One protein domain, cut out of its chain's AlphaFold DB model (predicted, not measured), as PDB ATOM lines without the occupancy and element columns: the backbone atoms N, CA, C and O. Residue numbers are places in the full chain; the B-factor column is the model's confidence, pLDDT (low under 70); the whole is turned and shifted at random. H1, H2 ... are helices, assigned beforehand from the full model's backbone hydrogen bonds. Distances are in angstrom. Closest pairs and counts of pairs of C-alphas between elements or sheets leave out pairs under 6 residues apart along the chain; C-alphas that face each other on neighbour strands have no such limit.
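AT A GLANCE: This is residues 4 to 60 of the 73 residues of the protein "ABC transporter substrate-binding protein" of Klebsiella pneumoniae (UniProt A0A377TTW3). This is a string of three separate helices rather than a packed body: H1 sticks out free at one end, the small H2 sits in a loop of the chain between the other two, and H3 lies in the other half. After H3, residues 47 to 60 turn round and fold back beside it with no named element. The printed part has 57 residues, with three named helices in the order H1, H2, H3 and no named strand, and its class is all helix, with 29 residues in the helices. It is extended, with a radius of gyration of the C-alphas of 17.1 A, and its outline is a rod spanning 54 by 19 by 14 A.

IN THESE COORDINATES: Find C-alpha 4 at (467.320, 502.199, 350.939), where H1 begins; it holds residues 4 to 15 and measures 16.4 A from first to last C-alpha. Go on through residues 16 to 23 to C-alpha 24 at (482.122, 521.549, 360.990), where H2 begins, a helix of four residues, 24 to 27. Beyond residues 28 to 33 comes H3, residues 34 to 46, the longest helix with 13 residues and 17.8 A; look for its last C-alpha, that of Lys 46, at (479.953, 538.998, 380.991).

HOW THE PARTS SIT: Start at H1 and you will find that it touches no helix. H1 and H2 are apart, with no C-alpha of the one within 8 A of the other. By the same test H2 and H3 are apart, and so are H1 and H3. A short link of 8 residues joins H1 to H2, and a short link of 6 residues joins H2 to H3. Residues 4 to 16, of which 4 to 15 belong to H1, stand free. Look at the backbone atoms of H1 and H3: in both, every O i to N i+4 pair is within hydrogen-bond range. H2 is too short for such a pair, and its one O i to N i+3 pair is not within range.

THE WHOLE: The two C-alphas farthest apart are those of Glu 4 and Ser 53, at 54.6 A, while those of Glu 4 and Thr 60, the first and last printed, are 42.9 A apart. Set residues 4 to 16 aside and the remaining 44 residues span 37 by 19 by 11 A. The printed part has no cut, and neither link between the helices is long. Read the B-factor column for the model's confidence: the mean pLDDT of the printed part is 91.8, and no printed residue is under 70.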
ATOM      1  N   GLU A   4     467.967 501.049 351.587       93.56
ATOM      2  CA  GLU A   4     467.320 502.199 350.939       93.56
ATOM      3  C   GLU A   4     466.897 503.286 351.937       93.56
ATOM      4  O   GLU A   4     467.086 504.473 351.685       93.56
ATOM      5  N   GLN A   5     466.388 502.895 353.111       94.06
ATOM      6  CA  GLN A   5     466.017 503.846 354.165       94.06
ATOM      7  C   GLN A   5     467.247 504.548 354.748       94.06
ATOM      8  O   GLN A   5     467.190 505.739 355.051       94.06
ATOM      9  N   ILE A   6     468.369 503.831 354.876       93.88
ATOM     10  CA  ILE A   6     469.642 504.414 355.322       93.88
ATOM     11  C   ILE A   6     470.163 505.402 354.271       93.88
ATOM     12  O   ILE A   6     470.535 506.521 354.621       93.88
ATOM     13  N   ALA A   7     470.144 505.028 352.989       95.00
ATOM     14  CA  ALA A   7     470.591 505.891 351.898       95.00
ATOM     15  C   ALA A   7     469.764 507.182 351.805       95.00
ATOM     16  O   ALA A   7     470.334 508.274 351.739       95.00
ATOM     17  N   PHE A   8     468.433 507.073 351.878       94.50
ATOM     18  CA  PHE A   8     467.542 508.232 351.937       94.50
ATOM     19  C   PHE A   8     467.854 509.114 353.154       94.50
ATOM     20  O   PHE A   8     468.025 510.323 353.011       94.50
ATOM     21  N   GLY A   9     468.015 508.517 354.341       94.31
ATOM     22  CA  GLY A   9     468.380 509.249 355.555       94.31
ATOM     23  C   GLY A   9     469.681 510.047 355.405       94.31
ATOM     24  O   GLY A   9     469.721 511.226 355.753       94.31
ATOM     25  N   ILE A  10     470.725 509.447 354.824       91.69
ATOM     26  CA  ILE A  10     472.002 510.130 354.555       91.69
ATOM     27  C   ILE A  10     471.816 511.282 353.560       91.69
ATOM     28  O   ILE A  10     472.353 512.368 353.788       91.69
ATOM     29  N   ALA A  11     471.041 511.080 352.492       93.69
ATOM     30  CA  ALA A  11     470.762 512.125 351.509       93.69
ATOM     31  C   ALA A  11     470.063 513.335 352.149       93.69
ATOM     32  O   ALA A  11     470.518 514.468 351.969       93.69
ATOM     33  N   GLN A  12     469.041 513.102 352.979       94.88
ATOM     34  CA  GLN A  12     468.353 514.175 353.700       94.88
ATOM     35  C   GLN A  12     469.289 514.891 354.692       94.88
ATOM     36  O   GLN A  12     469.292 516.122 354.752       94.88
ATOM     37  N   MET A  13     470.127 514.156 355.438       92.06
ATOM     38  CA  MET A  13     471.105 514.754 356.363       92.06
ATOM     39  C   MET A  13     472.084 515.691 355.645       92.06
ATOM     40  O   MET A  13     472.384 516.773 356.161       92.06
ATOM     41  N   LYS A  14     472.550 515.303 354.448       88.62
ATOM     42  CA  LYS A  14     473.418 516.137 353.604       88.62
ATOM     43  C   LYS A  14     472.671 517.347 353.042       88.62
ATOM     44  O   LYS A  14     473.177 518.462 353.149       88.62
ATOM     45  N   GLN A  15     471.466 517.145 352.506       91.06
ATOM     46  CA  GLN A  15     470.642 518.209 351.923       91.06
ATOM     47  C   GLN A  15     470.379 519.345 352.919       91.06
ATOM     48  O   GLN A  15     470.494 520.515 352.559       91.06
ATOM     49  N   TYR A  16     470.063 519.013 354.173       91.62
ATOM     50  CA  TYR A  16     469.750 520.005 355.206       91.62
ATOM     51  C   TYR A  16     470.946 520.400 356.082       91.62
ATOM     52  O   TYR A  16     470.770 521.140 357.046       91.62
ATOM     53  N   GLN A  17     472.159 519.931 355.762       88.88
ATOM     54  CA  GLN A  17     473.390 520.238 356.503       88.88
ATOM     55  C   GLN A  17     473.284 519.968 358.015       88.88
ATOM     56  O   GLN A  17     473.836 520.716 358.822       88.88
ATOM     57  N   LEU A  18     472.589 518.894 358.407       89.25
ATOM     58  CA  LEU A  18     472.211 518.661 359.810       89.25
ATOM     59  C   LEU A  18     473.418 518.506 360.753       89.25
ATOM     60  O   LEU A  18     473.317 518.826 361.933       89.25
ATOM     61  N   VAL A  19     474.557 518.039 360.232       88.31
ATOM     62  CA  VAL A  19     475.786 517.776 361.008       88.31
ATOM     63  C   VAL A  19     477.003 518.573 360.528       88.31
ATOM     64  O   VAL A  19     478.047 518.565 361.171       88.31
ATOM     65  N   THR A  20     476.869 519.311 359.425       87.62
ATOM     66  CA  THR A  20     477.953 520.061 358.770       87.62
ATOM     67  C   THR A  20     477.734 521.569 358.900       87.62
ATOM     68  O   THR A  20     477.917 522.322 357.945       87.62
ATOM     69  N   GLY A  21     477.225 522.027 360.043       85.19
ATOM     70  CA  GLY A  21     476.983 523.445 360.317       85.19
ATOM     71  C   GLY A  21     478.216 524.156 360.881       85.19
ATOM     72  O   GLY A  21     479.025 523.549 361.581       85.19
ATOM     73  N   GLY A  22     478.341 525.463 360.631       87.62
ATOM     74  CA  GLY A  22     479.403 526.298 361.213       87.62
ATOM     75  C   GLY A  22     480.812 525.751 360.955       87.62
ATOM     76  O   GLY A  22     481.135 525.395 359.823       87.62
ATOM     77  N   ASP A  23     481.618 525.655 362.019       87.62
ATOM     78  CA  ASP A  23     483.009 525.173 361.985       87.62
ATOM     79  C   ASP A  23     483.144 523.741 361.430       87.62
ATOM     80  O   ASP A  23     484.187 523.388 360.885       87.62
ATOM     81  N   ALA A  24     482.085 522.922 361.492       88.50
ATOM     82  CA  ALA A  24     482.122 521.549 360.990       88.50
ATOM     83  C   ALA A  24     482.252 521.454 359.461       88.50
ATOM     84  O   ALA A  24     482.619 520.402 358.942       88.50
ATOM     85  N   LYS A  25     481.979 522.542 358.723       86.62
ATOM     86  CA  LYS A  25     482.150 522.583 357.258       86.62
ATOM     87  C   LYS A  25     483.605 522.428 356.831       86.62
ATOM     88  O   LYS A  25     483.867 521.825 355.798       86.62
ATOM     89  N   SER A  26     484.525 523.004 357.596       85.94
ATOM     90  CA  SER A  26     485.959 523.008 357.295       85.94
ATOM     91  C   SER A  26     486.755 522.116 358.240       85.94
ATOM     92  O   SER A  26     487.771 521.564 357.837       85.94
ATOM     93  N   GLY A  27     486.299 521.981 359.485       82.31
ATOM     94  CA  GLY A  27     486.981 521.231 360.534       82.31
ATOM     95  C   GLY A  27     486.484 519.804 360.756       82.31
ATOM     96  O   GLY A  27     487.029 519.103 361.603       82.31
ATOM     97  N   GLY A  28     485.451 519.382 360.025       86.94
ATOM     98  CA  GLY A  28     484.826 518.075 360.186       86.94
ATOM     99  C   GLY A  28     483.730 518.039 361.255       86.94
ATOM    100  O   GLY A  28     483.616 518.900 362.134       86.94
ATOM    101  N   ILE A  29     482.880 517.021 361.155       88.06
ATOM    102  CA  ILE A  29     481.765 516.791 362.073       88.06
ATOM    103  C   ILE A  29     482.318 516.552 363.481       88.06
ATOM    104  O   ILE A  29     483.181 515.703 363.687       88.06
ATOM    105  N   GLY A  30     481.791 517.297 364.455       85.19
ATOM    106  CA  GLY A  30     482.199 517.189 365.857       85.19
ATOM    107  C   GLY A  30     483.385 518.067 366.257       85.19
ATOM    108  O   GLY A  30     483.800 517.987 367.410       85.19
ATOM    109  N   ILE A  31     483.904 518.928 365.368       89.94
ATOM    110  CA  ILE A  31     484.990 519.843 365.735       89.94
ATOM    111  C   ILE A  31     484.600 520.773 366.894       89.94
ATOM    112  O   ILE A  31     483.514 521.362 366.932       89.94
ATOM    113  N   ILE A  32     485.544 520.948 367.814       89.62
ATOM    114  CA  ILE A  32     485.504 521.941 368.883       89.62
ATOM    115  C   ILE A  32     486.686 522.888 368.665       89.62
ATOM    116  O   ILE A  32     487.814 522.439 368.480       89.62
ATOM    117  N   THR A  33     486.428 524.196 368.671       89.56
ATOM    118  CA  THR A  33     487.445 525.224 368.412       89.56
ATOM    119  C   THR A  33     487.602 526.141 369.621       89.56
ATOM    120  O   THR A  33     486.615 526.567 370.229       89.56
ATOM    121  N   GLU A  34     488.846 526.482 369.959       92.00
ATOM    122  CA  GLU A  34     489.146 527.433 371.034       92.00
ATOM    123  C   GLU A  34     488.411 528.778 370.848       92.00
ATOM    124  O   GLU A  34     487.758 529.218 371.795       92.00
ATOM    125  N   PRO A  35     488.376 529.406 369.650       92.44
ATOM    126  CA  PRO A  35     487.627 530.648 369.452       92.44
ATOM    127  C   PRO A  35     486.133 530.537 369.783       92.44
ATOM    128  O   PRO A  35     485.538 531.481 370.312       92.44
ATOM    129  N   ARG A  36     485.499 529.395 369.485       91.25
ATOM    130  CA  ARG A  36     484.084 529.164 369.806       91.25
ATOM    131  C   ARG A  36     483.878 528.968 371.305       91.25
ATOM    132  O   ARG A  36     482.931 529.529 371.854       91.25
ATOM    133  N   LEU A  37     484.773 528.236 371.967       93.81
ATOM    134  CA  LEU A  37     484.756 528.079 373.422       93.81
ATOM    135  C   LEU A  37     484.969 529.418 374.131       93.81
ATOM    136  O   LEU A  37     484.236 529.734 375.069       93.81
ATOM    137  N   LYS A  38     485.896 530.246 373.636       94.44
ATOM    138  CA  LYS A  38     486.191 531.567 374.198       94.44
ATOM    139  C   LYS A  38     484.974 532.484 374.158       94.44
ATOM    140  O   LYS A  38     484.663 533.111 375.164       94.44
ATOM    141  N   LYS A  39     484.222 532.495 373.051       95.56
ATOM    142  CA  LYS A  39     482.957 533.248 372.952       95.56
ATOM    143  C   LYS A  39     481.942 532.826 374.015       95.56
ATOM    144  O   LYS A  39     481.280 533.685 374.597       95.56
ATOM    145  N   THR A  40     481.814 531.524 374.274       94.00
ATOM    146  CA  THR A  40     480.922 531.015 375.326       94.00
ATOM    147  C   THR A  40     481.419 531.416 376.711       94.00
ATOM    148  O   THR A  40     480.633 531.931 377.503       94.00
ATOM    149  N   TRP A  41     482.709 531.242 376.998       96.06
ATOM    150  CA  TRP A  41     483.298 531.634 378.280       96.06
ATOM    151  C   TRP A  41     483.142 533.142 378.536       96.06
ATOM    152  O   TRP A  41     482.675 533.539 379.602       96.06
ATOM    153  N   ASP A  42     483.399 533.980 377.529       95.75
ATOM    154  CA  ASP A  42     483.216 535.435 377.606       95.75
ATOM    155  C   ASP A  42     481.761 535.814 377.882       95.75
ATOM    156  O   ASP A  42     481.491 536.723 378.669       95.75
ATOM    157  N   MET A  43     480.810 535.105 377.272       97.12
ATOM    158  CA  MET A  43     479.386 535.288 377.548       97.12
ATOM    159  C   MET A  43     479.053 534.950 379.008       97.12
ATOM    160  O   MET A  43     478.342 535.719 379.658       97.12
ATOM    161  N   LEU A  44     479.593 533.855 379.551       96.31
ATOM    162  CA  LEU A  44     479.373 533.462 380.946       96.31
ATOM    163  C   LEU A  44     479.965 534.486 381.927       96.31
ATOM    164  O   LEU A  44     479.282 534.882 382.873       96.31
ATOM    165  N   VAL A  45     481.189 534.963 381.681       96.06
ATOM    166  CA  VAL A  45     481.838 536.000 382.506       96.06
ATOM    167  C   VAL A  45     481.071 537.316 382.426       96.06
ATOM    168  O   VAL A  45     480.752 537.912 383.454       96.06
ATOM    169  N   LYS A  46     480.711 537.757 381.213       96.81
ATOM    170  CA  LYS A  46     479.953 538.998 380.991       96.81
ATOM    171  C   LYS A  46     478.618 538.990 381.733       96.81
ATOM    172  O   LYS A  46     478.234 540.001 382.317       96.81
ATOM    173  N   ASN A  47     477.929 537.852 381.726       97.69
ATOM    174  CA  ASN A  47     476.660 537.670 382.429       97.69
ATOM    175  C   ASN A  47     476.832 537.334 383.920       97.69
ATOM    176  O   ASN A  47     475.839 537.076 384.595       97.69
ATOM    177  N   LYS A  48     478.068 537.365 384.443       94.69
ATOM    178  CA  LYS A  48     478.411 537.085 385.847       94.69
ATOM    179  C   LYS A  48     477.990 535.686 386.316       94.69
ATOM    180  O   LYS A  48     477.723 535.484 387.497       94.69
ATOM    181  N   LEU A  49     477.933 534.723 385.394       96.25
ATOM    182  CA  LEU A  49     477.623 533.320 385.685       96.25
ATOM    183  C   LEU A  49     478.852 532.556 386.191       96.25
ATOM    184  O   LEU A  49     478.701 531.566 386.902       96.25
ATOM    185  N   ILE A  50     480.058 533.018 385.843       93.81
ATOM    186  CA  ILE A  50     481.331 532.468 386.321       93.81
ATOM    187  C   ILE A  50     482.301 533.589 386.710       93.81
ATOM    188  O   ILE A  50     482.276 534.681 386.140       93.81
ATOM    189  N   ASP A  51     483.165 533.298 387.678       93.06
ATOM    190  CA  ASP A  51     484.232 534.186 388.139       93.06
ATOM    191  C   ASP A  51     485.531 533.861 387.390       93.06
ATOM    192  O   ASP A  51     486.133 532.803 387.593       93.06
ATOM    193  N   ALA A  52     485.970 534.786 386.537       91.88
ATOM    194  CA  ALA A  52     487.175 534.631 385.728       91.88
ATOM    195  C   ALA A  52     488.456 534.449 386.562       91.88
ATOM    196  O   ALA A  52     489.409 533.845 386.078       91.88
ATOM    197  N   SER A  53     488.484 534.930 387.810       92.31
ATOM    198  CA  SER A  53     489.642 534.753 388.698       92.31
ATOM    199  C   SER A  53     489.763 533.331 389.249       92.31
ATOM    200  O   SER A  53     490.845 532.917 389.661       92.31
ATOM    201  N   LYS A  54     488.660 532.570 389.243       94.38
ATOM    202  CA  LYS A  54     488.589 531.195 389.763       94.38
ATOM    203  C   LYS A  54     488.528 530.143 388.664       94.38
ATOM    204  O   LYS A  54     488.856 528.990 388.917       94.38
ATOM    205  N   VAL A  55     488.077 530.526 387.470       92.94
ATOM    206  CA  VAL A  55     487.864 529.619 386.338       92.94
ATOM    207  C   VAL A  55     488.710 530.085 385.147       92.94
ATOM    208  O   VAL A  55     488.185 530.751 384.248       92.94
ATOM    209  N   PRO A  56     490.019 529.768 385.136       92.12
ATOM    210  CA  PRO A  56     490.904 530.120 384.028       92.12
ATOM    211  C   PRO A  56     490.488 529.369 382.760       92.12
ATOM    212  O   PRO A  56     490.331 528.148 382.776       92.12
ATOM    213  N   PHE A  57     490.297 530.109 381.668       93.19
ATOM    214  CA  PHE A  57     489.717 529.609 380.420       93.19
ATOM    215  C   PHE A  57     490.447 528.374 379.872       93.19
ATOM    216  O   PHE A  57     489.807 527.385 379.515       93.19
ATOM    217  N   GLU A  58     491.775 528.400 379.871       91.44
ATOM    218  CA  GLU A  58     492.651 527.376 379.296       91.44
ATOM    219  C   GLU A  58     492.543 526.029 380.026       91.44
ATOM    220  O   GLU A  58     492.882 524.995 379.464       91.44
ATOM    221  N   GLN A  59     492.040 526.025 381.264       92.31
ATOM    222  CA  GLN A  59     491.846 524.811 382.063       92.31
ATOM    223  C   GLN A  59     490.415 524.258 381.966       92.31
ATOM    224  O   GLN A  59     490.103 523.243 382.582       92.31
ATOM    225  N   THR A  60     489.522 524.917 381.217       90.75
ATOM    226  CA  THR A  60     488.107 524.509 381.128       90.75
ATOM    227  C   THR A  60     487.828 523.457 380.057       90.75
ATOM    228  O   THR A  60     486.720 522.924 380.008       90.75
TER     229      THR A  60